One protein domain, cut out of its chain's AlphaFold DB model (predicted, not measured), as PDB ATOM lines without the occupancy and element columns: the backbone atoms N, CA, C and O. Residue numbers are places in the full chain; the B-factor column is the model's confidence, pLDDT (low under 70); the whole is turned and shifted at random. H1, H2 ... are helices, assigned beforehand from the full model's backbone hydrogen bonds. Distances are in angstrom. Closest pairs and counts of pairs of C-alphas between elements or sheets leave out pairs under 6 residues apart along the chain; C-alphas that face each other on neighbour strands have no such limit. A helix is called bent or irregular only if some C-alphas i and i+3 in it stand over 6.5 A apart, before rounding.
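What this domain is: This is residues 91 to 274 of the 623 residues of the protein "Hypothetical protein" of Symbiodinium sp. KB8 (UniProt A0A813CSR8). Two long helices, H1 and H6, make a V that closes where residues 93 to 101 of H1 meet residues 265 to 270 of H6, and the shorter antiparallel helices H3, H4 and H5 fill the space between them. H1 is kinked, and H2 folds back along its later part; H3 to H6 form an up-and-down bundle, each helix running against the one before. The printed part has 184 residues with six named helices, H1 to H6 in chain order, and no named strand: all helix. It is compact but flat, with a radius of gyration of the C-alphas of 18.4 A and spans of 58 by 45 by 21 A.

Where its parts are: H1, residues 92 to 133, runs 59.4 A from C-alpha 92 at (43.118, -5.357, 49.071), with a kink of 39 degrees near residue 117. H2 is residues 137 to 157, H3 165 to 185, H4 190 to 210 and H5 215 to 236. H6, residues 241 to 274, runs 49.0 A to C-alpha 274 at (32.407, -3.372, 55.053). H3 is only just irregular: C-alphas 166 and 169 are 6.6 A apart.

How they stand to each other: H1 and H2 form a hairpin at a steep tilt of 42 degrees, with closest C-alphas, Thr 124 and Gly 146, 5.5 A apart. H1 touches H6 at 47 degrees, Val 97 to Ala 270 being the closest C-alphas at 6.0 A. H4, the hub, touches H5 at 10 degrees, opposite ways; the closest C-alphas, His 197 and Asp 228, are 6.4 A apart. H2 and H6 are apart. Each O i to N i+4 pair is within hydrogen-bond range in H2; the counts are 36 of 38 in H1, 15 of 17 in H3 and H4, 17 of 18 in H5 and 28 of 30 in H6.

The domain as a whole: The farthest C-alphas, Ala 134 and Gln 274, are 60.0 A apart. The printed part has no cut, no link is long, and no printed residue is under 70 in pLDDT.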
ATOM      1  N   SER A  91      42.802  -3.261  44.671       84.38
ATOM      2  CA  SER A  91      42.814  -2.906  46.087       84.38
ATOM      3  C   SER A  91      42.690  -4.177  46.949       84.38
ATOM      4  O   SER A  91      42.033  -5.141  46.537       84.38
ATOM      5  N   PRO A  92      43.249  -4.204  48.174       84.06
ATOM      6  CA  PRO A  92      43.118  -5.357  49.071       84.06
ATOM      7  C   PRO A  92      41.662  -5.764  49.342       84.06
ATOM      8  O   PRO A  92      41.378  -6.917  49.656       84.06
ATOM      9  N   MET A  93      40.728  -4.814  49.238       84.00
ATOM     10  CA  MET A  93      39.295  -5.077  49.328       84.00
ATOM     11  C   MET A  93      38.778  -5.813  48.088       84.00
ATOM     12  O   MET A  93      38.097  -6.823  48.223       84.00
ATOM     13  N   ALA A  94      39.136  -5.355  46.886       84.50
ATOM     14  CA  ALA A  94      38.723  -6.000  45.644       84.50
ATOM     15  C   ALA A  94      39.245  -7.445  45.541       84.50
ATOM     16  O   ALA A  94      38.493  -8.333  45.148       84.50
ATOM     17  N   ALA A  95      40.481  -7.706  45.982       86.38
ATOM     18  CA  ALA A  95      41.027  -9.065  46.042       86.38
ATOM     19  C   ALA A  95      40.218  -9.988  46.978       86.38
ATOM     20  O   ALA A  95      39.893 -11.113  46.603       86.38
ATOM     21  N   ARG A  96      39.830  -9.493  48.166       87.50
ATOM     22  CA  ARG A  96      38.959 -10.229  49.103       87.50
ATOM     23  C   ARG A  96      37.574 -10.503  48.507       87.50
ATOM     24  O   ARG A  96      37.054 -11.606  48.656       87.50
ATOM     25  N   VAL A  97      36.989  -9.525  47.809       88.88
ATOM     26  CA  VAL A  97      35.688  -9.680  47.132       88.88
ATOM     27  C   VAL A  97      35.754 -10.752  46.042       88.88
ATOM     28  O   VAL A  97      34.865 -11.597  45.980       88.88
ATOM     29  N   GLU A  98      36.804 -10.766  45.219       87.81
ATOM     30  CA  GLU A  98      36.996 -11.794  44.183       87.81
ATOM     31  C   GLU A  98      37.138 -13.202  44.772       87.81
ATOM     32  O   GLU A  98      36.561 -14.161  44.250       87.81
ATOM     33  N   GLU A  99      37.868 -13.339  45.880       89.56
ATOM     34  CA  GLU A  99      38.041 -14.627  46.550       89.56
ATOM     35  C   GLU A  99      36.701 -15.190  47.056       89.56
ATOM     36  O   GLU A  99      36.365 -16.347  46.778       89.56
ATOM     37  N   GLU A 100      35.896 -14.376  47.748       90.50
ATOM     38  CA  GLU A 100      34.572 -14.814  48.209       90.50
ATOM     39  C   GLU A 100      33.604 -15.054  47.064       90.50
ATOM     40  O   GLU A 100      32.815 -15.996  47.125       90.50
ATOM     41  N   LEU A 101      33.661 -14.243  46.008       88.25
ATOM     42  CA  LEU A 101      32.831 -14.439  44.827       88.25
ATOM     43  C   LEU A 101      33.115 -15.805  44.197       88.25
ATOM     44  O   LEU A 101      32.188 -16.552  43.877       88.25
ATOM     45  N   MET A 102      34.390 -16.177  44.075       88.31
ATOM     46  CA  MET A 102      34.783 -17.502  43.597       88.31
ATOM     47  C   MET A 102      34.318 -18.613  44.539       88.31
ATOM     48  O   MET A 102      33.789 -19.626  44.078       88.31
ATOM     49  N   ARG A 103      34.435 -18.421  45.856       90.06
ATOM     50  CA  ARG A 103      33.959 -19.394  46.849       90.06
ATOM     51  C   ARG A 103      32.439 -19.576  46.802       90.06
ATOM     52  O   ARG A 103      31.957 -20.708  46.865       90.06
ATOM     53  N   LEU A 104      31.684 -18.487  46.671       88.69
ATOM     54  CA  LEU A 104      30.230 -18.497  46.530       88.69
ATOM     55  C   LEU A 104      29.820 -19.238  45.256       88.69
ATOM     56  O   LEU A 104      28.969 -20.121  45.320       88.69
ATOM     57  N   ARG A 105      30.466 -18.947  44.123       86.25
ATOM     58  CA  ARG A 105      30.203 -19.635  42.852       86.25
ATOM     59  C   ARG A 105      30.461 -21.129  42.937       86.25
ATOM     60  O   ARG A 105      29.618 -21.898  42.498       86.25
ATOM     61  N   LEU A 106      31.571 -21.555  43.544       89.50
ATOM     62  CA  LEU A 106      31.847 -22.979  43.751       89.50
ATOM     63  C   LEU A 106      30.732 -23.650  44.566       89.50
ATOM     64  O   LEU A 106      30.256 -24.712  44.178       89.50
ATOM     65  N   LYS A 107      30.245 -23.004  45.635       90.50
ATOM     66  CA  LYS A 107      29.111 -23.514  46.425       90.50
ATOM     67  C   LYS A 107      27.821 -23.598  45.607       90.50
ATOM     68  O   LYS A 107      27.164 -24.636  45.630       90.50
ATOM     69  N   VAL A 108      27.470 -22.532  44.883       88.69
ATOM     70  CA  VAL A 108      26.284 -22.490  44.008       88.69
ATOM     71  C   VAL A 108      26.370 -23.585  42.949       88.69
ATOM     72  O   VAL A 108      25.400 -24.304  42.739       88.69
ATOM     73  N   LEU A 109      27.540 -23.772  42.345       89.56
ATOM     74  CA  LEU A 109      27.796 -24.789  41.338       89.56
ATOM     75  C   LEU A 109      27.668 -26.210  41.902       89.56
ATOM     76  O   LEU A 109      27.028 -27.056  41.286       89.56
ATOM     77  N   THR A 110      28.217 -26.482  43.088       90.25
ATOM     78  CA  THR A 110      28.054 -27.784  43.756       90.25
ATOM     79  C   THR A 110      26.591 -28.069  44.094       90.25
ATOM     80  O   THR A 110      26.113 -29.178  43.857       90.25
ATOM     81  N   LEU A 111      25.859 -27.081  44.622       90.69
ATOM     82  CA  LEU A 111      24.425 -27.215  44.900       90.69
ATOM     83  C   LEU A 111      23.622 -27.429  43.616       90.69
ATOM     84  O   LEU A 111      22.743 -28.288  43.570       90.69
ATOM     85  N   PHE A 112      23.965 -26.703  42.555       90.25
ATOM     86  CA  PHE A 112      23.351 -26.878  41.253       90.25
ATOM     87  C   PHE A 112      23.607 -28.281  40.693       90.25
ATOM     88  O   PHE A 112      22.670 -28.925  40.230       90.25
ATOM     89  N   PHE A 113      24.834 -28.806  40.786       90.88
ATOM     90  CA  PHE A 113      25.137 -30.160  40.315       90.88
ATOM     91  C   PHE A 113      24.393 -31.251  41.085       90.88
ATOM     92  O   PHE A 113      23.958 -32.230  40.478       90.88
ATOM     93  N   ARG A 114      24.174 -31.059  42.391       92.44
ATOM     94  CA  ARG A 114      23.322 -31.945  43.200       92.44
ATOM     95  C   ARG A 114      21.885 -31.982  42.703       92.44
ATOM     96  O   ARG A 114      21.271 -33.039  42.716       92.44
ATOM     97  N   LEU A 115      21.353 -30.847  42.263       92.19
ATOM     98  CA  LEU A 115      20.004 -30.784  41.713       92.19
ATOM     99  C   LEU A 115      19.952 -31.378  40.298       92.19
ATOM    100  O   LEU A 115      19.100 -32.212  39.994       92.19
ATOM    101  N   ILE A 116      20.882 -30.968  39.432       91.50
ATOM    102  CA  ILE A 116      20.832 -31.284  38.005       91.50
ATOM    103  C   ILE A 116      21.140 -32.750  37.713       91.50
ATOM    104  O   ILE A 116      20.680 -33.256  36.697       91.50
ATOM    105  N   ILE A 117      21.867 -33.458  38.585       94.88
ATOM    106  CA  ILE A 117      22.188 -34.876  38.372       94.88
ATOM    107  C   ILE A 117      20.926 -35.737  38.240       94.88
ATOM    108  O   ILE A 117      20.900 -36.664  37.436       94.88
ATOM    109  N   HIS A 118      19.861 -35.399  38.971       93.31
ATOM    110  CA  HIS A 118      18.587 -36.106  38.893       93.31
ATOM    111  C   HIS A 118      17.871 -35.823  37.575       93.31
ATOM    112  O   HIS A 118      17.377 -36.750  36.937       93.31
ATOM    113  N   LEU A 119      17.871 -34.561  37.133       92.00
ATOM    114  CA  LEU A 119      17.315 -34.201  35.831       92.00
ATOM    115  C   LEU A 119      18.093 -34.890  34.703       92.00
ATOM    116  O   LEU A 119      17.485 -35.495  33.830       92.00
ATOM    117  N   MET A 120      19.426 -34.868  34.775       92.88
ATOM    118  CA  MET A 120      20.314 -35.501  33.796       92.88
ATOM    119  C   MET A 120      20.159 -37.020  33.764       92.88
ATOM    120  O   MET A 120      20.263 -37.619  32.699       92.88
ATOM    121  N   LEU A 121      19.885 -37.660  34.905       95.38
ATOM    122  CA  LEU A 121      19.564 -39.085  34.942       95.38
ATOM    123  C   LEU A 121      18.278 -39.370  34.160       95.38
ATOM    124  O   LEU A 121      18.268 -40.257  33.314       95.38
ATOM    125  N   VAL A 122      17.211 -38.604  34.414       95.88
ATOM    126  CA  VAL A 122      15.922 -38.778  33.728       95.88
ATOM    127  C   VAL A 122      16.064 -38.532  32.225       95.88
ATOM    128  O   VAL A 122      15.598 -39.356  31.439       95.88
ATOM    129  N   THR A 123      16.748 -37.460  31.813       90.94
ATOM    130  CA  THR A 123      16.971 -37.186  30.386       90.94
ATOM    131  C   THR A 123      17.823 -38.268  29.730       90.94
ATOM    132  O   THR A 123      17.482 -38.736  28.650       90.94
ATOM    133  N   THR A 124      18.878 -38.750  30.394       94.75
ATOM    134  CA  THR A 124      19.724 -39.831  29.860       94.75
ATOM    135  C   THR A 124      18.951 -41.145  29.728       94.75
ATOM    136  O   THR A 124      19.140 -41.871  28.752       94.75
ATOM    137  N   LEU A 125      18.057 -41.464  30.670       95.94
ATOM    138  CA  LEU A 125      17.183 -42.639  30.580       95.94
ATOM    139  C   LEU A 125      16.194 -42.524  29.414       95.94
ATOM    140  O   LEU A 125      15.995 -43.504  28.697       95.94
ATOM    141  N   PHE A 126      15.621 -41.339  29.200       95.00
ATOM    142  CA  PHE A 126      14.741 -41.073  28.063       95.00
ATOM    143  C   PHE A 126      15.477 -41.235  26.724       95.00
ATOM    144  O   PHE A 126      15.033 -42.001  25.874       95.00
ATOM    145  N   GLU A 127      16.654 -40.624  26.576       93.25
ATOM    146  CA  GLU A 127      17.499 -40.770  25.379       93.25
ATOM    147  C   GLU A 127      17.936 -42.226  25.152       93.25
ATOM    148  O   GLU A 127      17.995 -42.703  24.022       93.25
ATOM    149  N   THR A 128      18.201 -42.974  26.230       95.62
ATOM    150  CA  THR A 128      18.515 -44.409  26.144       95.62
ATOM    151  C   THR A 128      17.327 -45.197  25.594       95.62
ATOM    152  O   THR A 128      17.506 -46.070  24.746       95.62
ATOM    153  N   PHE A 129      16.110 -44.895  26.053       96.88
ATOM    154  CA  PHE A 129      14.896 -45.545  25.568       96.88
ATOM    155  C   PHE A 129      14.632 -45.237  24.088       96.88
ATOM    156  O   PHE A 129      14.384 -46.162  23.314       96.88
ATOM    157  N   GLU A 130      14.743 -43.969  23.682       93.12
ATOM    158  CA  GLU A 130      14.587 -43.555  22.281       93.12
ATOM    159  C   GLU A 130      15.633 -44.217  21.374       93.12
ATOM    160  O   GLU A 130      15.286 -44.761  20.324       93.12
ATOM    161  N   PHE A 131      16.895 -44.287  21.812       95.62
ATOM    162  CA  PHE A 131      17.950 -44.969  21.063       95.62
ATOM    163  C   PHE A 131      17.687 -46.476  20.896       95.62
ATOM    164  O   PHE A 131      17.884 -47.017  19.807       95.62
ATOM    165  N   ILE A 132      17.206 -47.160  21.942       96.75
ATOM    166  CA  ILE A 132      16.835 -48.584  21.867       96.75
ATOM    167  C   ILE A 132      15.654 -48.789  20.912       96.75
ATOM    168  O   ILE A 132      15.624 -49.770  20.167       96.75
ATOM    169  N   ARG A 133      14.679 -47.874  20.928       97.06
ATOM    170  CA  ARG A 133      13.487 -47.944  20.079       97.06
ATOM    171  C   ARG A 133      13.814 -47.713  18.603       97.06
ATOM    172  O   ARG A 133      13.240 -48.388  17.749       97.06
ATOM    173  N   ALA A 134      14.696 -46.762  18.307       95.38
ATOM    174  CA  ALA A 134      15.063 -46.367  16.952       95.38
ATOM    175  C   ALA A 134      16.569 -46.050  16.869       95.38
ATOM    176  O   ALA A 134      16.969 -44.887  16.974       95.38
ATOM    177  N   PRO A 135      17.429 -47.064  16.656       95.44
ATOM    178  CA  PRO A 135      18.872 -46.865  16.613       95.44
ATOM    179  C   PRO A 135      19.273 -46.107  15.342       95.44
ATOM    180  O   PRO A 135      19.434 -46.679  14.265       95.44
ATOM    181  N   GLN A 136      19.434 -44.795  15.482       95.31
ATOM    182  CA  GLN A 136      19.934 -43.889  14.452       95.31
ATOM    183  C   GLN A 136      21.289 -43.309  14.879       95.31
ATOM    184  O   GLN A 136      21.532 -43.157  16.080       95.31
ATOM    185  N   PRO A 137      22.181 -42.954  13.934       93.56
ATOM    186  CA  PRO A 137      23.488 -42.382  14.269       93.56
ATOM    187  C   PRO A 137      23.368 -41.077  15.073       93.56
ATOM    188  O   PRO A 137      24.139 -40.861  16.004       93.56
ATOM    189  N   GLU A 138      22.370 -40.243  14.775       91.62
ATOM    190  CA  GLU A 138      22.092 -39.005  15.517       91.62
ATOM    191  C   GLU A 138      21.683 -39.297  16.967       91.62
ATOM    192  O   GLU A 138      22.243 -38.721  17.901       91.62
ATOM    193  N   GLY A 139      20.776 -40.262  17.166       92.69
ATOM    194  CA  GLY A 139      20.377 -40.736  18.492       92.69
ATOM    195  C   GLY A 139      21.544 -41.337  19.281       92.69
ATOM    196  O   GLY A 139      21.682 -41.067  20.471       92.69
ATOM    197  N   ALA A 140      22.445 -42.076  18.621       95.19
ATOM    198  CA  ALA A 140      23.648 -42.621  19.255       95.19
ATOM    199  C   ALA A 140      24.576 -41.514  19.785       95.19
ATOM    200  O   ALA A 140      25.108 -41.624  20.891       95.19
ATOM    201  N   ILE A 141      24.759 -40.437  19.012       93.81
ATOM    202  CA  ILE A 141      25.587 -39.294  19.416       93.81
ATOM    203  C   ILE A 141      24.922 -38.523  20.564       93.81
ATOM    204  O   ILE A 141      25.600 -38.217  21.548       93.81
ATOM    205  N   ARG A 142      23.608 -38.252  20.490       92.62
ATOM    206  CA  ARG A 142      22.854 -37.609  21.585       92.62
ATOM    207  C   ARG A 142      22.959 -38.402  22.881       92.62
ATOM    208  O   ARG A 142      23.319 -37.842  23.917       92.62
ATOM    209  N   TRP A 143      22.749 -39.713  22.800       95.25
ATOM    210  CA  TRP A 143      22.897 -40.628  23.926       95.25
ATOM    211  C   TRP A 143      24.311 -40.587  24.517       95.25
ATOM    212  O   TRP A 143      24.470 -40.394  25.724       95.25
ATOM    213  N   ALA A 144      25.350 -40.690  23.681       95.75
ATOM    214  CA  ALA A 144      26.738 -40.655  24.137       95.75
ATOM    215  C   ALA A 144      27.092 -39.331  24.841       95.75
ATOM    216  O   ALA A 144      27.779 -39.340  25.868       95.75
ATOM    217  N   ILE A 145      26.599 -38.195  24.333       94.00
ATOM    218  CA  ILE A 145      26.779 -36.879  24.962       94.00
ATOM    219  C   ILE A 145      26.033 -36.814  26.295       94.00
ATOM    220  O   ILE A 145      26.627 -36.404  27.292       94.00
ATOM    221  N   GLY A 146      24.773 -37.255  26.341       93.75
ATOM    222  CA  GLY A 146      23.964 -37.290  27.562       93.75
ATOM    223  C   GLY A 146      24.630 -38.104  28.673       93.75
ATOM    224  O   GLY A 146      24.847 -37.592  29.773       93.75
ATOM    225  N   VAL A 147      25.077 -39.324  28.354       95.56
ATOM    226  CA  VAL A 147      25.840 -40.182  29.275       95.56
ATOM    227  C   VAL A 147      27.137 -39.502  29.719       95.56
ATOM    228  O   VAL A 147      27.460 -39.518  30.906       95.56
ATOM    229  N   SER A 148      27.871 -38.864  28.803       94.75
ATOM    230  CA  SER A 148      29.122 -38.167  29.132       94.75
ATOM    231  C   SER A 148      28.897 -37.002  30.101       94.75
ATOM    232  O   SER A 148      29.618 -36.882  31.093       94.75
ATOM    233  N   ILE A 149      27.873 -36.175  29.861       93.00
ATOM    234  CA  ILE A 149      27.489 -35.073  30.755       93.00
ATOM    235  C   ILE A 149      27.063 -35.628  32.118       93.00
ATOM    236  O   ILE A 149      27.526 -35.132  33.144       93.00
ATOM    237  N   TYR A 150      26.236 -36.678  32.146       95.44
ATOM    238  CA  TYR A 150      25.788 -37.311  33.383       95.44
ATOM    239  C   TYR A 150      26.958 -37.857  34.213       95.44
ATOM    240  O   TYR A 150      27.058 -37.558  35.404       95.44
ATOM    241  N   LEU A 151      27.884 -38.597  33.594       95.12
ATOM    242  CA  LEU A 151      29.077 -39.118  34.266       95.12
ATOM    243  C   LEU A 151      29.953 -37.986  34.803       95.12
ATOM    244  O   LEU A 151      30.395 -38.039  35.950       95.12
ATOM    245  N   MET A 152      30.164 -36.942  34.003       93.62
ATOM    246  CA  MET A 152      30.948 -35.778  34.399       93.62
ATOM    247  C   MET A 152      30.327 -35.066  35.615       93.62
ATOM    248  O   MET A 152      31.021 -34.797  36.596       93.62
ATOM    249  N   VAL A 153      29.013 -34.821  35.597       92.50
ATOM    250  CA  VAL A 153      28.274 -34.235  36.730       92.50
ATOM    251  C   VAL A 153      28.299 -35.165  37.949       92.50
ATOM    252  O   VAL A 153      28.476 -34.695  39.072       92.50
ATOM    253  N   GLY A 154      28.190 -36.482  37.757       94.56
ATOM    254  CA  GLY A 154      28.286 -37.477  38.826       94.56
ATOM    255  C   GLY A 154      29.653 -37.509  39.516       94.56
ATOM    256  O   GLY A 154      29.725 -37.570  40.747       94.56
ATOM    257  N   LEU A 155      30.743 -37.401  38.754       93.88
ATOM    258  CA  LEU A 155      32.106 -37.315  39.296       93.88
ATOM    259  C   LEU A 155      32.314 -36.048  40.134       93.88
ATOM    260  O   LEU A 155      32.953 -36.102  41.189       93.88
ATOM    261  N   LEU A 156      31.733 -34.928  39.700       91.75
ATOM    262  CA  LEU A 156      31.739 -33.681  40.460       91.75
ATOM    263  C   LEU A 156      30.885 -33.772  41.728       91.75
ATOM    264  O   LEU A 156      31.322 -33.359  42.800       91.75
ATOM    265  N   ASN A 157      29.685 -34.349  41.631       92.69
ATOM    266  CA  ASN A 157      28.761 -34.465  42.758       92.69
ATOM    267  C   ASN A 157      29.296 -35.389  43.865       92.69
ATOM    268  O   ASN A 157      29.139 -35.111  45.052       92.69
ATOM    269  N   THR A 158      29.986 -36.466  43.480       93.88
ATOM    270  CA  THR A 158      30.649 -37.393  44.416       93.88
ATOM    271  C   THR A 158      31.960 -36.847  44.988       93.88
ATOM    272  O   THR A 158      32.642 -37.556  45.725       93.88
ATOM    273  N   ASN A 159      32.321 -35.598  44.659       90.19
ATOM    274  CA  ASN A 159      33.561 -34.932  45.058       90.19
ATOM    275  C   ASN A 159      34.836 -35.720  44.687       90.19
ATOM    276  O   ASN A 159      35.894 -35.517  45.280       90.19
ATOM    277  N   ARG A 160      34.749 -36.631  43.705       92.31
ATOM    278  CA  ARG A 160      35.910 -37.372  43.181       92.31
ATOM    279  C   ARG A 160      36.794 -36.480  42.320       92.31
ATOM    280  O   ARG A 160      38.004 -36.679  42.278       92.31
ATOM    281  N   TRP A 161      36.188 -35.491  41.670       90.50
ATOM    282  CA  TRP A 161      36.871 -34.382  41.017       90.50
ATOM    283  C   TRP A 161      36.544 -33.090  41.765       90.50
ATOM    284  O   TRP A 161      35.524 -32.463  41.471       90.50
ATOM    285  N   PRO A 162      37.360 -32.697  42.761       89.00
ATOM    286  CA  PRO A 162      37.133 -31.447  43.464       89.00
ATOM    287  C   PRO A 162      37.227 -30.293  42.463       89.00
ATOM    288  O   PRO A 162      38.219 -30.147  41.746       89.00
ATOM    289  N   LEU A 163      36.176 -29.476  42.409       88.44
ATOM    290  CA  LEU A 163      36.148 -28.269  41.590       88.44
ATOM    291  C   LEU A 163      37.147 -27.258  42.150       88.44
ATOM    292  O   LEU A 163      36.853 -26.509  43.081       88.44
ATOM    293  N   THR A 164      38.345 -27.246  41.576       88.88
ATOM    294  CA  THR A 164      39.328 -26.195  41.816       88.88
ATOM    295  C   THR A 164      39.086 -25.023  40.859       88.88
ATOM    296  O   THR A 164      38.598 -25.221  39.740       88.88
ATOM    297  N   PRO A 165      39.468 -23.788  41.237       85.06
ATOM    298  CA  PRO A 165      39.368 -22.627  40.348       85.06
ATOM    299  C   PRO A 165      40.067 -22.830  38.994       85.06
ATOM    300  O   PRO A 165      39.573 -22.360  37.972       85.06
ATOM    301  N   SER A 166      41.181 -23.572  38.971       86.62
ATOM    302  CA  SER A 166      41.938 -23.875  37.751       86.62
ATOM    303  C   SER A 166      41.212 -24.826  36.796       86.62
ATOM    304  O   SER A 166      41.379 -24.713  35.586       86.62
ATOM    305  N   LEU A 167      40.379 -25.734  37.316       88.50
ATOM    306  CA  LEU A 167      39.600 -26.675  36.506       88.50
ATOM    307  C   LEU A 167      38.279 -26.082  36.006       88.50
ATOM    308  O   LEU A 167      37.695 -26.604  35.059       88.50
ATOM    309  N   LEU A 168      37.821 -24.971  36.587       87.44
ATOM    310  CA  LEU A 168      36.542 -24.355  36.238       87.44
ATOM    311  C   LEU A 168      36.485 -23.901  34.769       87.44
ATOM    312  O   LEU A 168      35.476 -24.101  34.094       87.44
ATOM    313  N   VAL A 169      37.568 -23.307  34.262       87.88
ATOM    314  CA  VAL A 169      37.665 -22.817  32.875       87.88
ATOM    315  C   VAL A 169      37.650 -23.956  31.846       87.88
ATOM    316  O   VAL A 169      36.787 -23.919  30.967       87.88
ATOM    317  N   PRO A 170      38.528 -24.978  31.914       90.12
ATOM    318  CA  PRO A 170      38.482 -26.079  30.953       90.12
ATOM    319  C   PRO A 170      37.169 -26.857  31.051       90.12
ATOM    320  O   PRO A 170      36.590 -27.199  30.024       90.12
ATOM    321  N   PHE A 171      36.642 -27.056  32.261       90.25
ATOM    322  CA  PHE A 171      35.344 -27.689  32.462       90.25
ATOM    323  C   PHE A 171      34.214 -26.933  31.750       90.25
ATOM    324  O   PHE A 171      33.418 -27.532  31.026       90.25
ATOM    325  N   ARG A 172      34.174 -25.605  31.900       90.88
ATOM    326  CA  ARG A 172      33.223 -24.734  31.201       90.88
ATOM    327  C   ARG A 172      33.323 -24.886  29.685       90.88
ATOM    328  O   ARG A 172      32.293 -24.963  29.020       90.88
ATOM    329  N   ILE A 173      34.542 -24.907  29.142       91.12
ATOM    330  CA  ILE A 173      34.779 -25.046  27.699       91.12
ATOM    331  C   ILE A 173      34.273 -26.406  27.210       91.12
ATOM    332  O   ILE A 173      33.549 -26.454  26.221       91.12
ATOM    333  N   VAL A 174      34.587 -27.494  27.920       93.06
ATOM    334  CA  VAL A 174      34.117 -28.845  27.571       93.06
ATOM    335  C   VAL A 174      32.592 -28.914  27.591       93.06
ATOM    336  O   VAL A 174      31.995 -29.366  26.617       93.06
ATOM    337  N   LEU A 175      31.950 -28.411  28.650       91.19
ATOM    338  CA  LEU A 175      30.490 -28.389  28.749       91.19
ATOM    339  C   LEU A 175      29.857 -27.583  27.607       91.19
ATOM    340  O   LEU A 175      28.872 -28.014  27.015       91.19
ATOM    341  N   TRP A 176      30.437 -26.432  27.272       92.50
ATOM    342  CA  TRP A 176      29.983 -25.602  26.161       92.50
ATOM    343  C   TRP A 176      30.105 -26.308  24.812       92.50
ATOM    344  O   TRP A 176      29.127 -26.350  24.068       92.50
ATOM    345  N   MET A 177      31.247 -26.934  24.529       94.38
ATOM    346  CA  MET A 177      31.437 -27.702  23.298       94.38
ATOM    347  C   MET A 177      30.460 -28.878  23.203       94.38
ATOM    348  O   MET A 177      29.870 -29.082  22.147       94.38
ATOM    349  N   LEU A 178      30.227 -29.612  24.298       93.50
ATOM    350  CA  LEU A 178      29.250 -30.708  24.331       93.50
ATOM    351  C   LEU A 178      27.833 -30.221  24.002       93.50
ATOM    352  O   LEU A 178      27.130 -30.871  23.233       93.50
ATOM    353  N   VAL A 179      27.433 -29.061  24.529       92.00
ATOM    354  CA  VAL A 179      26.128 -28.460  24.219       92.00
ATOM    355  C   VAL A 179      26.041 -28.019  22.755       92.00
ATOM    356  O   VAL A 179      25.020 -28.256  22.118       92.00
ATOM    357  N   LEU A 180      27.094 -27.413  22.196       92.31
ATOM    358  CA  LEU A 180      27.103 -27.026  20.780       92.31
ATOM    359  C   LEU A 180      26.985 -28.242  19.853       92.31
ATOM    360  O   LEU A 180      26.229 -28.197  18.884       92.31
ATOM    361  N   VAL A 181      27.686 -29.338  20.165       93.19
ATOM    362  CA  VAL A 181      27.568 -30.593  19.407       93.19
ATOM    363  C   VAL A 181      26.159 -31.170  19.548       93.19
ATOM    364  O   VAL A 181      25.573 -31.572  18.547       93.19
ATOM    365  N   LEU A 182      25.581 -31.154  20.754       91.75
ATOM    366  CA  LEU A 182      24.213 -31.620  20.988       91.75
ATOM    367  C   LEU A 182      23.195 -30.837  20.140       91.75
ATOM    368  O   LEU A 182      22.348 -31.436  19.477       91.75
ATOM    369  N   LEU A 183      23.327 -29.507  20.086       91.00
ATOM    370  CA  LEU A 183      22.485 -28.638  19.257       91.00
ATOM    371  C   LEU A 183      22.645 -28.935  17.758       91.00
ATOM    372  O   LEU A 183      21.643 -29.040  17.046       91.00
ATOM    373  N   ALA A 184      23.885 -29.110  17.292       89.50
ATOM    374  CA  ALA A 184      24.185 -29.406  15.892       89.50
ATOM    375  C   ALA A 184      23.592 -30.750  15.445       89.50
ATOM    376  O   ALA A 184      23.055 -30.850  14.345       89.50
ATOM    377  N   VAL A 185      23.645 -31.761  16.315       90.69
ATOM    378  CA  VAL A 185      23.169 -33.116  16.014       90.69
ATOM    379  C   VAL A 185      21.652 -33.242  16.120       90.69
ATOM    380  O   VAL A 185      21.129 -34.145  15.493       90.69
ATOM    381  N   SER A 186      20.959 -32.354  16.858       88.31
ATOM    382  CA  SER A 186      19.572 -32.597  17.312       88.31
ATOM    383  C   SER A 186      18.622 -33.108  16.219       88.31
ATOM    384  O   SER A 186      18.470 -34.300  16.137       88.31
ATOM    385  N   GLY A 187      17.995 -32.337  15.355       81.50
ATOM    386  CA  GLY A 187      17.221 -32.899  14.241       81.50
ATOM    387  C   GLY A 187      16.635 -31.754  13.443       81.50
ATOM    388  O   GLY A 187      16.490 -30.654  13.975       81.50
ATOM    389  N   SER A 188      16.401 -31.931  12.144       81.62
ATOM    390  CA  SER A 188      15.831 -30.868  11.298       81.62
ATOM    391  C   SER A 188      14.299 -30.842  11.312       81.62
ATOM    392  O   SER A 188      13.694 -30.059  10.579       81.62
ATOM    393  N   GLY A 189      13.653 -31.680  12.130       85.69
ATOM    394  CA  GLY A 189      12.203 -31.727  12.237       85.69
ATOM    395  C   GLY A 189      11.628 -30.441  12.826       85.69
ATOM    396  O   GLY A 189      12.246 -29.774  13.652       85.69
ATOM    397  N   HIS A 190      10.393 -30.098  12.446       82.75
ATOM    398  CA  HIS A 190       9.716 -28.905  12.969       82.75
ATOM    399  C   HIS A 190       9.540 -28.925  14.504       82.75
ATOM    400  O   HIS A 190       9.564 -27.880  15.151       82.75
ATOM    401  N   ASN A 191       9.396 -30.109  15.103       83.19
ATOM    402  CA  ASN A 191       9.286 -30.248  16.559       83.19
ATOM    403  C   ASN A 191      10.639 -30.046  17.268       83.19
ATOM    404  O   ASN A 191      10.674 -29.520  18.381       83.19
ATOM    405  N   ASP A 192      11.747 -30.357  16.593       85.38
ATOM    406  CA  ASP A 192      13.106 -30.278  17.145       85.38
ATOM    407  C   ASP A 192      13.585 -28.822  17.277       85.38
ATOM    408  O   ASP A 192      14.528 -28.522  18.007       85.38
ATOM    409  N   ILE A 193      12.929 -27.881  16.589       84.38
ATOM    410  CA  ILE A 193      13.266 -26.451  16.628       84.38
ATOM    411  C   ILE A 193      12.999 -25.874  18.014       84.38
ATOM    412  O   ILE A 193      13.836 -25.153  18.556       84.38
ATOM    413  N   LEU A 194      11.826 -26.174  18.582       86.06
ATOM    414  CA  LEU A 194      11.451 -25.669  19.899       86.06
ATOM    415  C   LEU A 194      12.381 -26.249  20.969       86.06
ATOM    416  O   LEU A 194      12.803 -25.527  21.872       86.06
ATOM    417  N   GLU A 195      12.750 -27.521  20.819       87.12
ATOM    418  CA  GLU A 195      13.716 -28.191  21.682       87.12
ATOM    419  C   GLU A 195      15.111 -27.561  21.573       87.12
ATOM    420  O   GLU A 195      15.675 -27.157  22.590       87.12
ATOM    421  N   ARG A 196      15.643 -27.377  20.356       88.56
ATOM    422  CA  ARG A 196      16.935 -26.708  20.113       88.56
ATOM    423  C   ARG A 196      16.958 -25.297  20.685       88.56
ATOM    424  O   ARG A 196      17.926 -24.915  21.342       88.56
ATOM    425  N   HIS A 197      15.895 -24.529  20.457       87.69
ATOM    426  CA  HIS A 197      15.772 -23.170  20.969       87.69
ATOM    427  C   HIS A 197      15.756 -23.153  22.502       87.69
ATOM    428  O   HIS A 197      16.540 -22.429  23.120       87.69
ATOM    429  N   GLY A 198      14.929 -24.003  23.118       88.44
ATOM    430  CA  GLY A 198      14.846 -24.140  24.570       88.44
ATOM    431  C   GLY A 198      16.166 -24.598  25.192       88.44
ATOM    432  O   GLY A 198      16.620 -24.006  26.169       88.44
ATOM    433  N   LEU A 199      16.833 -25.588  24.595       89.62
ATOM    434  CA  LEU A 199      18.132 -26.095  25.035       89.62
ATOM    435  C   LEU A 199      19.230 -25.029  24.905       89.62
ATOM    436  O   LEU A 199      20.033 -24.853  25.823       89.62
ATOM    437  N   CYS A 200      19.254 -24.283  23.800       90.12
ATOM    438  CA  CYS A 200      20.184 -23.176  23.582       90.12
ATOM    439  C   CYS A 200      19.997 -22.081  24.643       90.12
ATOM    440  O   CYS A 200      20.955 -21.694  25.310       90.12
ATOM    441  N   GLN A 201      18.761 -21.634  24.869       87.56
ATOM    442  CA  GLN A 201      18.452 -20.608  25.867       87.56
ATOM    443  C   GLN A 201      18.739 -21.071  27.297       87.56
ATOM    444  O   GLN A 201      19.374 -20.347  28.067       87.56
ATOM    445  N   ALA A 202      18.300 -22.279  27.659       89.12
ATOM    446  CA  ALA A 202      18.503 -22.832  28.991       89.12
ATOM    447  C   ALA A 202      19.992 -23.037  29.282       89.12
ATOM    448  O   ALA A 202      20.459 -22.670  30.356       89.12
ATOM    449  N   SER A 203      20.756 -23.563  28.320       90.19
ATOM    450  CA  SER A 203      22.199 -23.756  28.483       90.19
ATOM    451  C   SER A 203      22.962 -22.434  28.562       90.19
ATOM    452  O   SER A 203      23.852 -22.314  29.403       90.19
ATOM    453  N   GLN A 204      22.587 -21.424  27.774       88.44
ATOM    454  CA  GLN A 204      23.175 -20.089  27.856       88.44
ATOM    455  C   GLN A 204      22.897 -19.439  29.218       88.44
ATOM    456  O   GLN A 204      23.828 -18.989  29.891       88.44
ATOM    457  N   LEU A 205      21.636 -19.418  29.659       86.00
ATOM    458  CA  LEU A 205      21.264 -18.878  30.967       86.00
ATOM    459  C   LEU A 205      21.984 -19.635  32.091       86.00
ATOM    460  O   LEU A 205      22.513 -19.037  33.022       86.00
ATOM    461  N   LEU A 206      22.066 -20.957  31.975       87.06
ATOM    462  CA  LEU A 206      22.713 -21.775  32.981       87.06
ATOM    463  C   LEU A 206      24.220 -21.513  33.056       87.06
ATOM    464  O   LEU A 206      24.754 -21.269  34.135       87.06
ATOM    465  N   GLN A 207      24.920 -21.534  31.922       86.88
ATOM    466  CA  GLN A 207      26.363 -21.290  31.895       86.88
ATOM    467  C   GLN A 207      26.709 -19.879  32.367       86.88
ATOM    468  O   GLN A 207      27.727 -19.680  33.026       86.88
ATOM    469  N   THR A 208      25.865 -18.902  32.059       83.00
ATOM    470  CA  THR A 208      26.099 -17.525  32.485       83.00
ATOM    471  C   THR A 208      25.890 -17.309  33.986       83.00
ATOM    472  O   THR A 208      26.622 -16.523  34.575       83.00
ATOM    473  N   ILE A 209      24.954 -18.025  34.619       79.94
ATOM    474  CA  ILE A 209      24.753 -17.982  36.079       79.94
ATOM    475  C   ILE A 209      25.860 -18.749  36.817       79.94
ATOM    476  O   ILE A 209      26.330 -18.317  37.870       79.94
ATOM    477  N   LEU A 210      26.268 -19.905  36.287       82.69
ATOM    478  CA  LEU A 210      27.190 -20.816  36.969       82.69
ATOM    479  C   LEU A 210      28.657 -20.391  36.904       82.69
ATOM    480  O   LEU A 210      29.425 -20.685  37.822       82.69
ATOM    481  N   PHE A 211      29.070 -19.754  35.812       83.25
ATOM    482  CA  PHE A 211      30.473 -19.449  35.565       83.25
ATOM    483  C   PHE A 211      30.762 -17.954  35.679       83.25
ATOM    484  O   PHE A 211      29.880 -17.136  35.433       83.25
ATOM    485  N   PRO A 212      32.016 -17.579  36.006       73.25
ATOM    486  CA  PRO A 212      32.417 -16.186  36.016       73.25
ATOM    487  C   PRO A 212      32.030 -15.500  34.720       73.25
ATOM    488  O   PRO A 212      32.318 -16.025  33.635       73.25
ATOM    489  N   VAL A 213      31.458 -14.303  34.834       72.81
ATOM    490  CA  VAL A 213      31.373 -13.422  33.681       72.81
ATOM    491  C   VAL A 213      32.817 -13.129  33.278       72.81
ATOM    492  O   VAL A 213      33.596 -12.532  34.020       72.81
ATOM    493  N   GLY A 214      33.192 -13.658  32.113       76.56
ATOM    494  CA  GLY A 214      34.522 -13.569  31.497       76.56
ATOM    495  C   GLY A 214      34.427 -13.172  30.019       76.56
ATOM    496  O   GLY A 214      33.344 -13.233  29.430       76.56
ATOM    497  N   THR A 215      35.561 -12.886  29.378       77.69
ATOM    498  CA  THR A 215      35.668 -12.842  27.903       77.69
ATOM    499  C   THR A 215      35.076 -14.104  27.264       77.69
ATOM    500  O   THR A 215      34.370 -14.038  26.260       77.69
ATOM    501  N   MET A 216      35.232 -15.250  27.933       83.00
ATOM    502  CA  MET A 216      34.601 -16.520  27.561       83.00
ATOM    503  C   MET A 216      33.069 -16.471  27.535       83.00
ATOM    504  O   MET A 216      32.456 -17.149  26.725       83.00
ATOM    505  N   THR A 217      32.424 -15.658  28.372       84.50
ATOM    506  CA  THR A 217      30.949 -15.534  28.395       84.50
ATOM    507  C   THR A 217      30.430 -14.795  27.170       84.50
ATOM    508  O   THR A 217      29.392 -15.158  26.620       84.50
ATOM    509  N   MET A 218      31.186 -13.791  26.721       84.25
ATOM    510  CA  MET A 218      30.902 -13.043  25.496       84.25
ATOM    511  C   MET A 218      31.025 -13.968  24.284       84.25
ATOM    512  O   MET A 218      30.108 -14.036  23.468       84.25
ATOM    513  N   LEU A 219      32.114 -14.745  24.214       88.94
ATOM    514  CA  LEU A 219      32.337 -15.716  23.141       88.94
ATOM    515  C   LEU A 219      31.249 -16.798  23.111       88.94
ATOM    516  O   LEU A 219      30.700 -17.097  22.053       88.94
ATOM    517  N   GLN A 220      30.893 -17.341  24.276       89.62
ATOM    518  CA  GLN A 220      29.811 -18.316  24.398       89.62
ATOM    519  C   GLN A 220      28.477 -17.733  23.942       89.62
ATOM    520  O   GLN A 220      27.800 -18.342  23.122       89.62
ATOM    521  N   THR A 221      28.112 -16.539  24.400       88.19
ATOM    522  CA  THR A 221      26.856 -15.900  23.986       88.19
ATOM    523  C   THR A 221      26.830 -15.612  22.490       88.19
ATOM    524  O   THR A 221      25.821 -15.882  21.846       88.19
ATOM    525  N   ALA A 222      27.939 -15.145  21.910       89.50
ATOM    526  CA  ALA A 222      28.046 -14.970  20.466       89.50
ATOM    527  C   ALA A 222      27.852 -16.302  19.721       89.50
ATOM    528  O   ALA A 222      27.115 -16.352  18.741       89.50
ATOM    529  N   SER A 223      28.441 -17.400  20.211       90.75
ATOM    530  CA  SER A 223      28.248 -18.723  19.606       90.75
ATOM    531  C   SER A 223      26.806 -19.227  19.716       90.75
ATOM    532  O   SER A 223      26.263 -19.716  18.730       90.75
ATOM    533  N   TYR A 224      26.156 -19.041  20.869       90.00
ATOM    534  CA  TYR A 224      24.752 -19.397  21.066       90.00
ATOM    535  C   TYR A 224      23.842 -18.574  20.161       90.00
ATOM    536  O   TYR A 224      22.931 -19.123  19.554       90.00
ATOM    537  N   PHE A 225      24.131 -17.283  19.992       88.81
ATOM    538  CA  PHE A 225      23.418 -16.425  19.053       88.81
ATOM    539  C   PHE A 225      23.550 -16.916  17.606       88.81
ATOM    540  O   PHE A 225      22.552 -16.969  16.888       88.81
ATOM    541  N   VAL A 226      24.754 -17.312  17.176       90.31
ATOM    542  CA  VAL A 226      24.977 -17.864  15.830       90.31
ATOM    543  C   VAL A 226      24.203 -19.169  15.642       90.31
ATOM    544  O   VAL A 226      23.516 -19.315  14.633       90.31
ATOM    545  N   VAL A 227      24.258 -20.091  16.611       89.81
ATOM    546  CA  VAL A 227      23.549 -21.380  16.533       89.81
ATOM    547  C   VAL A 227      22.031 -21.201  16.568       89.81
ATOM    548  O   VAL A 227      21.339 -21.815  15.764       89.81
ATOM    549  N   ASP A 228      21.507 -20.333  17.435       87.19
ATOM    550  CA  ASP A 228      20.073 -20.025  17.511       87.19
ATOM    551  C   ASP A 228      19.567 -19.371  16.217       87.19
ATOM    552  O   ASP A 228      18.520 -19.741  15.685       87.19
ATOM    553  N   THR A 229      20.338 -18.429  15.665       87.25
ATOM    554  CA  THR A 229      20.005 -17.769  14.395       87.25
ATOM    555  C   THR A 229      20.046 -18.759  13.236       87.25
ATOM    556  O   THR A 229      19.148 -18.750  12.398       87.25
ATOM    557  N   TRP A 230      21.044 -19.644  13.204       87.38
ATOM    558  CA  TRP A 230      21.145 -20.706  12.205       87.38
ATOM    559  C   TRP A 230      19.984 -21.702  12.307       87.38
ATOM    560  O   TRP A 230      19.381 -22.041  11.290       87.38
ATOM    561  N   ALA A 231      19.614 -22.115  13.522       85.62
ATOM    562  CA  ALA A 231      18.478 -23.001  13.749       85.62
ATOM    563  C   ALA A 231      17.162 -22.362  13.285       85.62
ATOM    564  O   ALA A 231      16.372 -23.019  12.621       85.62
ATOM    565  N   LYS A 232      16.944 -21.069  13.564       84.75
ATOM    566  CA  LYS A 232      15.775 -20.319  13.072       84.75
ATOM    567  C   LYS A 232      15.792 -20.157  11.549       84.75
ATOM    568  O   LYS A 232      14.750 -20.274  10.911       84.75
ATOM    569  N   TRP A 233      16.960 -19.906  10.960       86.19
ATOM    570  CA  TRP A 233      17.122 -19.751   9.511       86.19
ATOM    571  C   TRP A 233      16.665 -20.987   8.732       86.19
ATOM    572  O   TRP A 233      15.979 -20.835   7.730       86.19
ATOM    573  N   GLN A 234      16.968 -22.196   9.221       85.06
ATOM    574  CA  GLN A 234      16.554 -23.449   8.567       85.06
ATOM    575  C   GLN A 234      15.033 -23.645   8.460       85.06
ATOM    576  O   GLN A 234      14.588 -24.548   7.761       85.06
ATOM    577  N   VAL A 235      14.243 -22.857   9.187       83.06
ATOM    578  CA  VAL A 235      12.800 -23.072   9.360       83.06
ATOM    579  C   VAL A 235      11.996 -22.067   8.566       83.06
ATOM    580  O   VAL A 235      10.971 -22.402   7.986       83.06
ATOM    581  N   PHE A 236      12.430 -20.808   8.602       82.75
ATOM    582  CA  PHE A 236      11.658 -19.708   8.045       82.75
ATOM    583  C   PHE A 236      11.985 -19.425   6.576       82.75
ATOM    584  O   PHE A 236      11.306 -18.576   6.007       82.75
ATOM    585  N   ASP A 237      12.982 -20.112   5.992       78.19
ATOM    586  CA  ASP A 237      13.501 -20.031   4.607       78.19
ATOM    587  C   ASP A 237      13.909 -18.623   4.102       78.19
ATOM    588  O   ASP A 237      14.721 -18.495   3.187       78.19
ATOM    589  N   GLU A 238      13.449 -17.546   4.744       85.69
ATOM    590  CA  GLU A 238      13.760 -16.152   4.455       85.69
ATOM    591  C   GLU A 238      14.218 -15.408   5.724       85.69
ATOM    592  O   GLU A 238      13.640 -15.527   6.811       85.69
ATOM    593  N   LEU A 239      15.263 -14.578   5.583       78.88
ATOM    594  CA  LEU A 239      15.830 -13.747   6.659       78.88
ATOM    595  C   LEU A 239      14.840 -12.627   6.943       78.88
ATOM    596  O   LEU A 239      14.942 -11.526   6.402       78.88
ATOM    597  N   ASN A 240      13.863 -12.892   7.804       86.62
ATOM    598  CA  ASN A 240      12.982 -11.834   8.253       86.62
ATOM    599  C   ASN A 240      13.791 -10.883   9.157       86.62
ATOM    600  O   ASN A 240      14.269 -11.310  10.215       86.62
ATOM    601  N   PRO A 241      13.928  -9.587   8.815       86.38
ATOM    602  CA  PRO A 241      14.686  -8.638   9.631       86.38
ATOM    603  C   PRO A 241      14.145  -8.537  11.065       86.38
ATOM    604  O   PRO A 241      14.898  -8.242  11.992       86.38
ATOM    605  N   ARG A 242      12.857  -8.842  11.283       86.06
ATOM    606  CA  ARG A 242      12.262  -8.904  12.626       86.06
ATOM    607  C   ARG A 242      12.822 -10.056  13.461       86.06
ATOM    608  O   ARG A 242      13.023  -9.870  14.657       86.06
ATOM    609  N   LEU A 243      13.102 -11.212  12.852       84.19
ATOM    610  CA  LEU A 243      13.703 -12.357  13.545       84.19
ATOM    611  C   LEU A 243      15.136 -12.040  13.976       84.19
ATOM    612  O   LEU A 243      15.489 -12.296  15.125       84.19
ATOM    613  N   VAL A 244      15.925 -11.411  13.097       85.25
ATOM    614  CA  VAL A 244      17.287 -10.956  13.427       85.25
ATOM    615  C   VAL A 244      17.251  -9.937  14.555       85.25
ATOM    616  O   VAL A 244      17.971 -10.083  15.537       85.25
ATOM    617  N   MET A 245      16.373  -8.935  14.458       88.31
ATOM    618  CA  MET A 245      16.224  -7.925  15.504       88.31
ATOM    619  C   MET A 245      15.840  -8.563  16.847       88.31
ATOM    620  O   MET A 245      16.452  -8.256  17.867       88.31
ATOM    621  N   SER A 246      14.879  -9.492  16.849       86.19
ATOM    622  CA  SER A 246      14.478 -10.223  18.055       86.19
ATOM    623  C   SER A 246      15.630 -11.039  18.641       86.19
ATOM    624  O   SER A 246      15.811 -11.034  19.855       86.19
ATOM    625  N   ALA A 247      16.417 -11.722  17.806       84.75
ATOM    626  CA  ALA A 247      17.574 -12.492  18.253       84.75
ATOM    627  C   ALA A 247      18.664 -11.579  18.840       84.75
ATOM    628  O   ALA A 247      19.245 -11.907  19.871       84.75
ATOM    629  N   CYS A 248      18.909 -10.412  18.235       86.62
ATOM    630  CA  CYS A 248      19.857  -9.423  18.752       86.62
ATOM    631  C   CYS A 248      19.416  -8.890  20.120       86.62
ATOM    632  O   CYS A 248      20.214  -8.849  21.052       86.62
ATOM    633  N   VAL A 249      18.137  -8.520  20.267       89.38
ATOM    634  CA  VAL A 249      17.577  -8.069  21.552       89.38
ATOM    635  C   VAL A 249      17.681  -9.176  22.601       89.38
ATOM    636  O   VAL A 249      18.134  -8.925  23.715       89.38
ATOM    637  N   GLN A 250      17.329 -10.408  22.241       85.75
ATOM    638  CA  GLN A 250      17.445 -11.573  23.114       85.75
ATOM    639  C   GLN A 250      18.901 -11.800  23.561       85.75
ATOM    640  O   GLN A 250      19.154 -11.976  24.752       85.75
ATOM    641  N   ALA A 251      19.871 -11.734  22.644       84.69
ATOM    642  CA  ALA A 251      21.289 -11.849  22.974       84.69
ATOM    643  C   ALA A 251      21.747 -10.733  23.925       84.69
ATOM    644  O   ALA A 251      22.429 -11.018  24.906       84.69
ATOM    645  N   LEU A 252      21.327  -9.483  23.695       87.00
ATOM    646  CA  LEU A 252      21.626  -8.367  24.596       87.00
ATOM    647  C   LEU A 252      21.055  -8.591  26.001       87.00
ATOM    648  O   LEU A 252      21.752  -8.349  26.984       87.00
ATOM    649  N   VAL A 253      19.825  -9.097  26.112       88.12
ATOM    650  CA  VAL A 253      19.208  -9.428  27.408       88.12
ATOM    651  C   VAL A 253      19.995 -10.530  28.123       88.12
ATOM    652  O   VAL A 253      20.320 -10.379  29.301       88.12
ATOM    653  N   TYR A 254      20.379 -11.597  27.417       83.50
ATOM    654  CA  TYR A 254      21.194 -12.669  27.999       83.50
ATOM    655  C   TYR A 254      22.617 -12.242  28.353       83.50
ATOM    656  O   TYR A 254      23.231 -12.863  29.213       83.50
ATOM    657  N   MET A 255      23.139 -11.181  27.740       83.44
ATOM    658  CA  MET A 255      24.395 -10.558  28.155       83.44
ATOM    659  C   MET A 255      24.221  -9.653  29.374       83.44
ATOM    660  O   MET A 255      25.103  -9.600  30.230       83.44
ATOM    661  N   ALA A 256      23.091  -8.954  29.472       85.38
ATOM    662  CA  ALA A 256      22.815  -8.020  30.554       85.38
ATOM    663  C   ALA A 256      22.526  -8.723  31.888       85.38
ATOM    664  O   ALA A 256      23.040  -8.292  32.918       85.38
ATOM    665  N   ILE A 257      21.741  -9.810  31.886       85.00
ATOM    666  CA  ILE A 257      21.351 -10.531  33.115       85.00
ATOM    667  C   ILE A 257      22.572 -10.983  33.944       85.00
ATOM    668  O   ILE A 257      22.620 -10.674  35.134       85.00
ATOM    669  N   PRO A 258      23.581 -11.661  33.368       82.12
ATOM    670  CA  PRO A 258      24.733 -12.159  34.117       82.12
ATOM    671  C   PRO A 258      25.643 -11.029  34.580       82.12
ATOM    672  O   PRO A 258      26.173 -11.099  35.681       82.12
ATOM    673  N   LEU A 259      25.797  -9.976  33.769       83.31
ATOM    674  CA  LEU A 259      26.540  -8.777  34.161       83.31
ATOM    675  C   LEU A 259      25.893  -8.100  35.372       83.31
ATOM    676  O   LEU A 259      26.585  -7.764  36.330       83.31
ATOM    677  N   PHE A 260      24.567  -7.941  35.352       85.25
ATOM    678  CA  PHE A 260      23.823  -7.370  36.469       85.25
ATOM    679  C   PHE A 260      23.898  -8.258  37.711       85.25
ATOM    680  O   PHE A 260      24.126  -7.755  38.808       85.25
ATOM    681  N   PHE A 261      23.739  -9.574  37.547       83.94
ATOM    682  CA  PHE A 261      23.867 -10.528  38.643       83.94
ATOM    683  C   PHE A 261      25.268 -10.484  39.261       83.94
ATOM    684  O   PHE A 261      25.391 -10.384  40.478       83.94
ATOM    685  N   ASP A 262      26.319 -10.495  38.439       84.38
ATOM    686  CA  ASP A 262      27.699 -10.436  38.916       84.38
ATOM    687  C   ASP A 262      27.983  -9.143  39.677       84.38
ATOM    688  O   ASP A 262      28.509  -9.174  40.789       84.38
ATOM    689  N   PHE A 263      27.565  -8.011  39.111       85.38
ATOM    690  CA  PHE A 263      27.662  -6.710  39.760       85.38
ATOM    691  C   PHE A 263      26.914  -6.692  41.101       85.38
ATOM    692  O   PHE A 263      27.491  -6.333  42.124       85.38
ATOM    693  N   ALA A 264      25.661  -7.151  41.127       86.94
ATOM    694  CA  ALA A 264      24.848  -7.181  42.339       86.94
ATOM    695  C   ALA A 264      25.464  -8.066  43.435       86.94
ATOM    696  O   ALA A 264      25.471  -7.683  44.605       86.94
ATOM    697  N   VAL A 265      26.012  -9.231  43.073       87.31
ATOM    698  CA  VAL A 265      26.676 -10.131  44.026       87.31
ATOM    699  C   VAL A 265      27.979  -9.521  44.543       87.31
ATOM    700  O   VAL A 265      28.247  -9.607  45.739       87.31
ATOM    701  N   ARG A 266      28.779  -8.875  43.687       89.00
ATOM    702  CA  ARG A 266      30.016  -8.185  44.096       89.00
ATOM    703  C   ARG A 266      29.743  -7.058  45.077       89.00
ATOM    704  O   ARG A 266      30.374  -7.017  46.129       89.00
ATOM    705  N   GLU A 267      28.785  -6.194  44.757       86.62
ATOM    706  CA  GLU A 267      28.351  -5.109  45.638       86.62
ATOM    707  C   GLU A 267      27.829  -5.660  46.966       86.62
ATOM    708  O   GLU A 267      28.183  -5.166  48.034       86.62
ATOM    709  N   TRP A 268      27.057  -6.750  46.927       89.00
ATOM    710  CA  TRP A 268      26.577  -7.413  48.136       89.00
ATOM    711  C   TRP A 268      27.717  -7.976  49.003       89.00
ATOM    712  O   TRP A 268      27.718  -7.770  50.218       89.00
ATOM    713  N   ILE A 269      28.712  -8.645  48.407       89.38
ATOM    714  CA  ILE A 269      29.893  -9.152  49.127       89.38
ATOM    715  C   ILE A 269      30.701  -7.988  49.712       89.38
ATOM    716  O   ILE A 269      31.089  -8.037  50.879       89.38
ATOM    717  N   ALA A 270      30.934  -6.936  48.924       87.19
ATOM    718  CA  ALA A 270      31.674  -5.759  49.361       87.19
ATOM    719  C   ALA A 270      30.983  -5.069  50.546       87.19
ATOM    720  O   ALA A 270      31.630  -4.807  51.560       87.19
ATOM    721  N   ALA A 271      29.666  -4.863  50.462       83.50
ATOM    722  CA  ALA A 271      28.861  -4.312  51.547       83.50
ATOM    723  C   ALA A 271      28.882  -5.216  52.791       83.50
ATOM    724  O   ALA A 271      29.037  -4.734  53.912       83.50
ATOM    725  N   SER A 272      28.799  -6.539  52.608       87.06
ATOM    726  CA  SER A 272      28.918  -7.506  53.705       87.06
ATOM    727  C   SER A 272      30.269  -7.384  54.413       87.06
ATOM    728  O   SER A 272      30.307  -7.322  55.640       87.06
ATOM    729  N   PHE A 273      31.373  -7.286  53.676       86.75
ATOM    730  CA  PHE A 273      32.693  -7.108  54.277       86.75
ATOM    731  C   PHE A 273      32.853  -5.774  54.992       86.75
ATOM    732  O   PHE A 273      33.333  -5.763  56.120       86.75
ATOM    733  N   GLN A 274      32.400  -4.675  54.388       84.38
ATOM    734  CA  GLN A 274      32.407  -3.372  55.053       84.38
ATOM    735  C   GLN A 274      31.623  -3.430  56.366       84.38
ATOM    736  O   GLN A 274      32.130  -3.001  57.396       84.38
TER     737      GLN A 274